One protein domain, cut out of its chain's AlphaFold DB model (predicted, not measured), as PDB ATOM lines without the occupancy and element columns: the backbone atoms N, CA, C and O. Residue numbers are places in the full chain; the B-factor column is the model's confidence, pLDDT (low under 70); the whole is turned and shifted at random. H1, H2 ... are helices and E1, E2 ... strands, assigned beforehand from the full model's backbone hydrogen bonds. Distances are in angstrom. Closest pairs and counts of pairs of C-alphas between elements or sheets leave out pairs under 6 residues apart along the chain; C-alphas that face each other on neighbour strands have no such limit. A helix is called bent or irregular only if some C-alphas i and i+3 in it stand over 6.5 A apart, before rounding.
ATOM      1  N   LEU A   4     205.972 225.081 264.872       91.25
ATOM      2  CA  LEU A   4     204.563 224.937 264.484       91.25
ATOM      3  C   LEU A   4     203.766 226.231 264.649       91.25
ATOM      4  O   LEU A   4     202.927 226.519 263.805       91.25
ATOM      5  N   THR A   5     204.017 227.025 265.694       91.94
ATOM      6  CA  THR A   5     203.281 228.284 265.882       91.94
ATOM      7  C   THR A   5     203.711 229.330 264.862       91.94
ATOM      8  O   THR A   5     202.869 230.058 264.362       91.94
ATOM      9  N   ASP A   6     204.997 229.369 264.498       92.88
ATOM     10  CA  ASP A   6     205.482 230.242 263.420       92.88
ATOM     11  C   ASP A   6     204.911 229.828 262.050       92.88
ATOM     12  O   ASP A   6     204.441 230.663 261.276       92.88
ATOM     13  N   ALA A   7     204.850 228.520 261.777       95.75
ATOM     14  CA  ALA A   7     204.183 228.007 260.582       95.75
ATOM     15  C   ALA A   7     202.671 228.288 260.588       95.75
ATOM     16  O   ALA A   7     202.099 228.567 259.540       95.75
ATOM     17  N   PHE A   8     202.022 228.275 261.754       95.38
ATOM     18  CA  PHE A   8     200.621 228.665 261.892       95.38
ATOM     19  C   PHE A   8     200.407 230.154 261.580       95.38
ATOM     20  O   PHE A   8     199.469 230.498 260.857       95.38
ATOM     21  N   SER A   9     201.304 231.037 262.030       95.50
ATOM     22  CA  SER A   9     201.286 232.456 261.648       95.50
ATOM     23  C   SER A   9     201.350 232.621 260.126       95.50
ATOM     24  O   SER A   9     200.531 233.330 259.543       95.50
ATOM     25  N   HIS A  10     202.257 231.905 259.454       96.94
ATOM     26  CA  HIS A  10     202.327 231.887 257.988       96.94
ATOM     27  C   HIS A  10     201.037 231.334 257.367       96.94
ATOM     28  O   HIS A  10     200.433 231.982 256.516       96.94
ATOM     29  N   TRP A  11     200.565 230.174 257.820       97.31
ATOM     30  CA  TRP A  11     199.350 229.561 257.292       97.31
ATOM     31  C   TRP A  11     198.138 230.497 257.397       97.31
ATOM     32  O   TRP A  11     197.405 230.641 256.425       97.31
ATOM     33  N   THR A  12     197.959 231.208 258.517       97.00
ATOM     34  CA  THR A  12     196.852 232.174 258.672       97.00
ATOM     35  C   THR A  12     196.956 233.365 257.711       97.00
ATOM     36  O   THR A  12     195.932 233.795 257.178       97.00
ATOM     37  N   TYR A  13     198.171 233.848 257.416       96.25
ATOM     38  CA  TYR A  13     198.411 234.836 256.354       96.25
ATOM     39  C   TYR A  13     197.995 234.306 254.979       96.25
ATOM     40  O   TYR A  13     197.271 234.972 254.237       96.25
ATOM     41  N   GLN A  14     198.410 233.082 254.654       95.81
ATOM     42  CA  GLN A  14     198.088 232.427 253.390       95.81
ATOM     43  C   GLN A  14     196.572 232.233 253.235       95.81
ATOM     44  O   GLN A  14     195.981 232.606 252.221       95.81
ATOM     45  N   GLN A  15     195.940 231.694 254.279       95.94
ATOM     46  CA  GLN A  15     194.522 231.360 254.323       95.94
ATOM     47  C   GLN A  15     193.640 232.606 254.225       95.94
ATOM     48  O   GLN A  15     192.576 232.572 253.609       95.94
ATOM     49  N   SER A  16     194.094 233.723 254.795       93.19
ATOM     50  CA  SER A  16     193.404 235.007 254.694       93.19
ATOM     51  C   SER A  16     193.690 235.760 253.397       93.19
ATOM     52  O   SER A  16     193.241 236.896 253.266       93.19
ATOM     53  N   LYS A  17     194.435 235.170 252.452       93.94
ATOM     54  CA  LYS A  17     194.872 235.819 251.204       93.94
ATOM     55  C   LYS A  17     195.636 237.123 251.459       93.94
ATOM     56  O   LYS A  17     195.470 238.105 250.746       93.94
ATOM     57  N   GLY A  18     196.463 237.131 252.498       92.75
ATOM     58  CA  GLY A  18     197.331 238.248 252.853       92.75
ATOM     59  C   GLY A  18     196.688 239.348 253.695       92.75
ATOM     60  O   GLY A  18     197.370 240.308 254.046       92.75
ATOM     61  N   HIS A  19     195.408 239.224 254.053       91.56
ATOM     62  CA  HIS A  19     194.724 240.245 254.847       91.56
ATOM     63  C   HIS A  19     195.186 240.269 256.305       91.56
ATOM     64  O   HIS A  19     195.306 241.339 256.900       91.56
ATOM     65  N   ARG A  20     195.411 239.097 256.907       93.50
ATOM     66  CA  ARG A  20     195.680 238.991 258.345       93.50
ATOM     67  C   ARG A  20     196.509 237.781 258.723       93.50
ATOM     68  O   ARG A  20     196.488 236.771 258.034       93.50
ATOM     69  N   PHE A  21     197.155 237.843 259.873       95.50
ATOM     70  CA  PHE A  21     197.827 236.691 260.462       95.50
ATOM     71  C   PHE A  21     197.711 236.706 261.981       95.50
ATOM     72  O   PHE A  21     197.425 237.743 262.589       95.50
ATOM     73  N   VAL A  22     197.917 235.539 262.582       94.94
ATOM     74  CA  VAL A  22     197.852 235.344 264.030       94.94
ATOM     75  C   VAL A  22     199.260 235.206 264.600       94.94
ATOM     76  O   VAL A  22     200.096 234.546 264.000       94.94
ATOM     77  N   THR A  23     199.532 235.815 265.752       92.50
ATOM     78  CA  THR A  23     200.810 235.732 266.475       92.50
ATOM     79  C   THR A  23     200.595 235.721 267.994       92.50
ATOM     80  O   THR A  23     199.459 235.642 268.462       92.50
ATOM     81  N   ASP A  24     201.688 235.780 268.763       90.19
ATOM     82  CA  ASP A  24     201.719 235.836 270.237       90.19
ATOM     83  C   ASP A  24     200.924 234.695 270.901       90.19
ATOM     84  O   ASP A  24     200.277 234.858 271.935       90.19
ATOM     85  N   LEU A  25     200.961 233.514 270.274       90.06
ATOM     86  CA  LEU A  25     200.322 232.306 270.782       90.06
ATOM     87  C   LEU A  25     201.085 231.790 272.004       90.06
ATOM     88  O   LEU A  25     202.233 231.355 271.894       90.06
ATOM     89  N   ARG A  26     200.432 231.808 273.169       87.75
ATOM     90  CA  ARG A  26     200.990 231.328 274.444       87.75
ATOM     91  C   ARG A  26     200.159 230.175 274.983       87.75
ATOM     92  O   ARG A  26     198.941 230.216 274.877       87.75
ATOM     93  N   GLY A  27     200.769 229.164 275.591       87.50
ATOM     94  CA  GLY A  27     200.007 228.051 276.160       87.50
ATOM     95  C   GLY A  27     200.809 226.767 276.318       87.50
ATOM     96  O   GLY A  27     202.038 226.804 276.387       87.50
ATOM     97  N   CYS A  28     200.100 225.640 276.387       87.69
ATOM     98  CA  CYS A  28     200.668 224.317 276.625       87.69
ATOM     99  C   CYS A  28     200.150 223.311 275.589       87.69
ATOM    100  O   CYS A  28     198.942 223.148 275.406       87.69
ATOM    101  N   GLY A  29     201.074 222.622 274.914       86.00
ATOM    102  CA  GLY A  29     200.737 221.662 273.865       86.00
ATOM    103  C   GLY A  29     199.957 222.314 272.721       86.00
ATOM    104  O   GLY A  29     200.408 223.298 272.137       86.00
ATOM    105  N   SER A  30     198.790 221.754 272.405       87.56
ATOM    106  CA  SER A  30     197.869 222.262 271.382       87.56
ATOM    107  C   SER A  30     196.897 223.332 271.895       87.56
ATOM    108  O   SER A  30     196.151 223.903 271.101       87.56
ATOM    109  N   VAL A  31     196.894 223.621 273.199       91.62
ATOM    110  CA  VAL A  31     196.012 224.624 273.801       91.62
ATOM    111  C   VAL A  31     196.756 225.949 273.893       91.62
ATOM    112  O   VAL A  31     197.745 226.077 274.616       91.62
ATOM    113  N   VAL A  32     196.261 226.945 273.161       91.06
ATOM    114  CA  VAL A  32     196.843 228.289 273.078       91.06
ATOM    115  C   VAL A  32     195.858 229.354 273.554       91.06
ATOM    116  O   VAL A  32     194.643 229.185 273.501       91.06
ATOM    117  N   THR A  33     196.400 230.465 274.035       91.25
ATOM    118  CA  THR A  33     195.694 231.560 274.696       91.25
ATOM    119  C   THR A  33     196.278 232.902 274.272       91.25
ATOM    120  O   THR A  33     197.431 232.989 273.838       91.25
ATOM    121  N   ASN A  34     195.462 233.948 274.424       90.00
ATOM    122  CA  ASN A  34     195.809 235.337 274.130       90.00
ATOM    123  C   ASN A  34     196.432 235.553 272.727       90.00
ATOM    124  O   ASN A  34     197.483 236.192 272.631       90.00
ATOM    125  N   PRO A  35     195.811 235.036 271.645       91.69
ATOM    126  CA  PRO A  35     196.304 235.281 270.299       91.69
ATOM    127  C   PRO A  35     196.250 236.770 269.963       91.69
ATOM    128  O   PRO A  35     195.356 237.504 270.398       91.69
ATOM    129  N   GLN A  36     197.176 237.193 269.117       92.12
ATOM    130  CA  GLN A  36     197.140 238.501 268.489       92.12
ATOM    131  C   GLN A  36     196.836 238.392 267.016       92.12
ATOM    132  O   GLN A  36     197.467 237.611 266.317       92.12
ATOM    133  N   ILE A  37     195.876 239.183 266.550       93.44
ATOM    134  CA  ILE A  37     195.430 239.168 265.161       93.44
ATOM    135  C   ILE A  37     195.821 240.500 264.532       93.44
ATOM    136  O   ILE A  37     195.306 241.561 264.888       93.44
ATOM    137  N   HIS A  38     196.759 240.461 263.598       91.88
ATOM    138  CA  HIS A  38     197.138 241.633 262.822       91.88
ATOM    139  C   HIS A  38     196.396 241.590 261.499       91.88
ATOM    140  O   HIS A  38     196.533 240.622 260.762       91.88
ATOM    141  N   ASP A  39     195.620 242.630 261.223       90.19
ATOM    142  CA  ASP A  39     194.818 242.771 260.013       90.19
ATOM    143  C   ASP A  39     195.223 244.067 259.305       90.19
ATOM    144  O   ASP A  39     195.544 245.064 259.960       90.19
ATOM    145  N   ILE A  40     195.262 244.024 257.976       87.56
ATOM    146  CA  ILE A  40     195.512 245.194 257.136       87.56
ATOM    147  C   ILE A  40     194.278 246.095 257.036       87.56
ATOM    148  O   ILE A  40     194.430 247.290 256.801       87.56
ATOM    149  N   ASN A  41     193.072 245.547 257.233       82.81
ATOM    150  CA  ASN A  41     191.846 246.332 257.286       82.81
ATOM    151  C   ASN A  41     191.744 247.046 258.650       82.81
ATOM    152  O   ASN A  41     191.534 246.367 259.662       82.81
ATOM    153  N   PRO A  42     191.847 248.388 258.700       75.19
ATOM    154  CA  PRO A  42     191.799 249.138 259.956       75.19
ATOM    155  C   PRO A  42     190.439 249.050 260.658       75.19
ATOM    156  O   PRO A  42     190.370 249.223 261.872       75.19
ATOM    157  N   ALA A  43     189.368 248.745 259.926       75.44
ATOM    158  CA  ALA A  43     188.039 248.626 260.504       75.44
ATOM    159  C   ALA A  43     187.809 247.299 261.254       75.44
ATOM    160  O   ALA A  43     186.836 247.160 261.998       75.44
ATOM    161  N   ASN A  44     188.708 246.319 261.096       76.81
ATOM    162  CA  ASN A  44     188.641 245.062 261.831       76.81
ATOM    163  C   ASN A  44     189.285 245.212 263.216       76.81
ATOM    164  O   ASN A  44     190.510 245.195 263.362       76.81
ATOM    165  N   VAL A  45     188.450 245.291 264.254       74.19
ATOM    166  CA  VAL A  45     188.898 245.406 265.648       74.19
ATOM    167  C   VAL A  45     188.857 244.039 266.331       74.19
ATOM    168  O   VAL A  45     187.795 243.528 266.668       74.19
ATOM    169  N   TRP A  46     190.031 243.456 266.582       82.38
ATOM    170  CA  TRP A  46     190.160 242.164 267.277       82.38
ATOM    171  C   TRP A  46     190.564 242.302 268.754       82.38
ATOM    172  O   TRP A  46     190.718 241.301 269.448       82.38
ATOM    173  N   GLY A  47     190.846 243.518 269.225       77.44
ATOM    174  CA  GLY A  47     191.334 243.798 270.579       77.44
ATOM    175  C   GLY A  47     192.371 244.924 270.619       77.44
ATOM    176  O   GLY A  47     192.925 245.311 269.595       77.44
ATOM    177  N   SER A  48     192.669 245.435 271.815       73.62
ATOM    178  CA  SER A  48     193.471 246.658 272.018       73.62
ATOM    179  C   SER A  48     194.910 246.604 271.484       73.62
ATOM    180  O   SER A  48     195.501 247.640 271.192       73.62
ATOM    181  N   ARG A  49     195.488 245.405 271.343       70.56
ATOM    182  CA  ARG A  49     196.855 245.194 270.828       70.56
ATOM    183  C   ARG A  49     196.868 244.594 269.404       70.56
ATOM    184  O   ARG A  49     197.937 244.257 268.900       70.56
ATOM    185  N   ASN A  50     195.703 244.498 268.756       73.44
ATOM    186  CA  ASN A  50     195.479 243.875 267.448       73.44
ATOM    187  C   ASN A  50     195.251 244.927 266.334       73.44
ATOM    188  O   ASN A  50     195.007 246.088 266.637       73.44
ATOM    189  N   GLY A  51     195.345 244.542 265.051       64.94
ATOM    190  CA  GLY A  51     194.961 245.419 263.920       64.94
ATOM    191  C   GLY A  51     196.015 246.431 263.433       64.94
ATOM    192  O   GLY A  51     195.737 247.620 263.325       64.94
ATOM    193  N   ARG A  52     197.249 245.993 263.142       74.56
ATOM    194  CA  ARG A  52     198.302 246.881 262.611       74.56
ATOM    195  C   ARG A  52     198.741 246.441 261.216       74.56
ATOM    196  O   ARG A  52     199.518 245.496 261.101       74.56
ATOM    197  N   ALA A  53     198.346 247.185 260.182       80.56
ATOM    198  CA  ALA A  53     198.830 246.996 258.809       80.56
ATOM    199  C   ALA A  53     200.375 246.934 258.695       80.56
ATOM    200  O   ALA A  53     200.880 246.050 257.999       80.56
ATOM    201  N   PRO A  54     201.162 247.753 259.433       85.81
ATOM    202  CA  PRO A  54     202.622 247.621 259.430       85.81
ATOM    203  C   PRO A  54     203.131 246.258 259.919       85.81
ATOM    204  O   PRO A  54     204.154 245.781 259.435       85.81
ATOM    205  N   ALA A  55     202.424 245.602 260.846       88.00
ATOM    206  CA  ALA A  55     202.814 244.279 261.332       88.00
ATOM    207  C   ALA A  55     202.648 243.209 260.241       88.00
ATOM    208  O   ALA A  55     203.483 242.313 260.133       88.00
ATOM    209  N   VAL A  56     201.620 243.334 259.390       89.44
ATOM    210  CA  VAL A  56     201.415 242.450 258.226       89.44
ATOM    211  C   VAL A  56     202.570 242.589 257.234       89.44
ATOM    212  O   VAL A  56     203.104 241.587 256.767       89.44
ATOM    213  N   ALA A  57     203.021 243.817 256.970       88.56
ATOM    214  CA  ALA A  57     204.195 244.041 256.128       88.56
ATOM    215  C   ALA A  57     205.479 243.464 256.753       88.56
ATOM    216  O   ALA A  57     206.293 242.862 256.055       88.56
ATOM    217  N   LEU A  58     205.646 243.607 258.070       91.19
ATOM    218  CA  LEU A  58     206.832 243.143 258.788       91.19
ATOM    219  C   LEU A  58     206.951 241.610 258.817       91.19
ATOM    220  O   LEU A  58     208.061 241.088 258.707       91.19
ATOM    221  N   MET A  59     205.826 240.888 258.887       91.25
ATOM    222  CA  MET A  59     205.782 239.420 258.808       91.25
ATOM    223  C   MET A  59     206.517 238.891 257.568       91.25
ATOM    224  O   MET A  59     207.304 237.953 257.670       91.25
ATOM    225  N   LEU A  60     206.328 239.536 256.412       91.19
ATOM    226  CA  LEU A  60     206.972 239.152 255.147       91.19
ATOM    227  C   LEU A  60     208.501 239.278 255.181       91.19
ATOM    228  O   LEU A  60     209.191 238.603 254.420       91.19
ATOM    229  N   VAL A  61     209.025 240.153 256.041       91.81
ATOM    230  CA  VAL A  61     210.463 240.406 256.191       91.81
ATOM    231  C   VAL A  61     211.071 239.499 257.260       91.81
ATOM    232  O   VAL A  61     212.205 239.043 257.121       91.81
ATOM    233  N   GLN A  62     210.333 239.254 258.344       91.50
ATOM    234  CA  GLN A  62     210.849 238.562 259.523       91.50
ATOM    235  C   GLN A  62     210.661 237.046 259.471       91.50
ATOM    236  O   GLN A  62     211.511 236.315 259.984       91.50
ATOM    237  N   HIS A  63     209.579 236.562 258.862       93.94
ATOM    238  CA  HIS A  63     209.316 235.132 258.802       93.94
ATOM    239  C   HIS A  63     210.307 234.429 257.873       93.94
ATOM    240  O   HIS A  63     210.577 234.858 256.750       93.94
ATOM    241  N   ARG A  64     210.818 233.286 258.331       93.56
ATOM    242  CA  ARG A  64     211.661 232.396 257.535       93.56
ATOM    243  C   ARG A  64     211.072 231.006 257.609       93.56
ATOM    244  O   ARG A  64     211.094 230.423 258.686       93.56
ATOM    245  N   CYS A  65     210.630 230.452 256.483       95.06
ATOM    246  CA  CYS A  65     210.089 229.096 256.454       95.06
ATOM    247  C   CYS A  65     211.066 228.100 257.102       95.06
ATOM    248  O   CYS A  65     212.171 227.893 256.602       95.06
ATOM    249  N   GLN A  66     210.640 227.494 258.211       91.12
ATOM    250  CA  GLN A  66     211.361 226.435 258.922       91.12
ATOM    251  C   GLN A  66     210.681 225.075 258.693       91.12
ATOM    252  O   GLN A  66     209.757 224.950 257.887       91.12
ATOM    253  N   LEU A  67     211.105 224.064 259.458       94.94
ATOM    254  CA  LEU A  67     210.550 222.708 259.460       94.94
ATOM    255  C   LEU A  67     209.011 222.675 259.528       94.94
ATOM    256  O   LEU A  67     208.390 221.901 258.811       94.94
ATOM    257  N   GLY A  68     208.381 223.535 260.337       95.38
ATOM    258  CA  GLY A  68     206.917 223.581 260.449       95.38
ATOM    259  C   GLY A  68     206.220 223.892 259.121       95.38
ATOM    260  O   GLY A  68     205.283 223.197 258.743       95.38
ATOM    261  N   CYS A  69     206.719 224.881 258.374       97.00
ATOM    262  CA  CYS A  69     206.175 225.237 257.062       97.00
ATOM    263  C   CYS A  69     206.375 224.106 256.046       97.00
ATOM    264  O   CYS A  69     205.505 223.878 255.215       97.00
ATOM    265  N   GLN A  70     207.500 223.387 256.130       96.00
ATOM    266  CA  GLN A  70     207.811 222.260 255.245       96.00
ATOM    267  C   GLN A  70     206.890 221.063 255.507       96.00
ATOM    268  O   GLN A  70     206.335 220.507 254.564       96.00
ATOM    269  N   ILE A  71     206.674 220.710 256.782       95.81
ATOM    270  CA  ILE A  71     205.746 219.640 257.189       95.81
ATOM    271  C   ILE A  71     204.326 219.950 256.711       95.81
ATOM    272  O   ILE A  71     203.637 219.067 256.210       95.81
ATOM    273  N   LEU A  72     203.901 221.209 256.837       95.19
ATOM    274  CA  LEU A  72     202.586 221.673 256.392       95.19
ATOM    275  C   LEU A  72     202.517 221.975 254.887       95.19
ATOM    276  O   LEU A  72     201.466 222.393 254.410       95.19
ATOM    277  N   GLN A  73     203.618 221.789 254.149       96.69
ATOM    278  CA  GLN A  73     203.723 222.063 252.713       96.69
ATOM    279  C   GLN A  73     203.258 223.478 252.331       96.69
ATOM    280  O   GLN A  73     202.661 223.698 251.276       96.69
TER     281      GLN A  73
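Overview. This is residues 4 to 73 of the 134 residues of the protein "Alpha-type protein kinase domain-containing protein" of Melampsora larici-populina (strain 98AG31 / pathotype 3-4-7) (UniProt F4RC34). One long, bent ribbon of two antiparallel runs of chain, E1 running on into E2 and E3 running on into E4, has H1 packed alongside E1 at its base. H2 packs by its residues 53 to 59 on the same base, where E1 begins and E4 ends, and the small H3 sits by the start of H1. The printed part has 70 residues, with three named helices and four named strands in the order H1 E1 E2 E3 E4 H2 H3; the two antiparallel sheets, E1 - E4 and E2 - E3, have two strands each, and the class is mixed, helices and strands. The whole is compact, with a radius of gyration of the C-alphas of 12.0 A and spans of 34 by 25 by 18 A.

Arrangement. E1, residues 20 to 23, and E4, residues 36 to 39, are antiparallel neighbours at 162 degrees; N 23 and O 36 are within hydrogen-bond range at 2.8 A, as are N 38 and O 21 at 3.0 A. E1 runs on into E2, residues 26 to 28, at 57 degrees, and E3, residues 31 to 33, runs on into E4 at 69 degrees. E2 and E3 form a hairpin, antiparallel at 155 degrees, with N 33 and O 26 at 2.7 A. The closest C-alphas of E1 and H1, residues 4 to 15, are those of Phe 21 and Tyr 13, 4.5 A apart. H2, residues 53 to 62, comes closest to E4 at the C-alphas of Ala 53 and Asp 39, 5.9 A apart, and to E1 at those of Val 56 and Arg 20, 6.7 A apart. H1 and H2 are near each other, with 6 pairs of C-alphas within 10 A. H3, residues 67 to 71, touches H1, with the closest C-alphas, those of Gly 68 and Leu 4, 4.9 A apart. H1 and E2 are apart, as are H1 and E3. Each O i to N i+4 pair is within hydrogen-bond range in H1 and H3, and 4 of 6 are in H2.

Along the chain. E1 measures 10.2 A from first to last C-alpha, and E4 measures 9.8 A. H1 begins at C-alpha 4, (204.563, 224.937, 264.484), and measures 15.7 A. H2 measures 14.7 A. The hairpin's strands are short, E2 measuring 7.3 A and E3 7.0 A, and C-alpha 28 at the last residue of E2 is at (200.668, 224.317, 276.625). H3 measures 6.1 A and ends at C-alpha 71, (205.746, 219.640, 257.189).

Size, cuts and confidence. The two C-alphas farthest apart, those of Ala 43 and Leu 67, are 34.3 A apart. The printed part has no cut. The link from E4 to H2, residues 40 to 52, is long; the other links are tight. The mean pLDDT of the printed part is 89.3, and residue 51 alone is under 70.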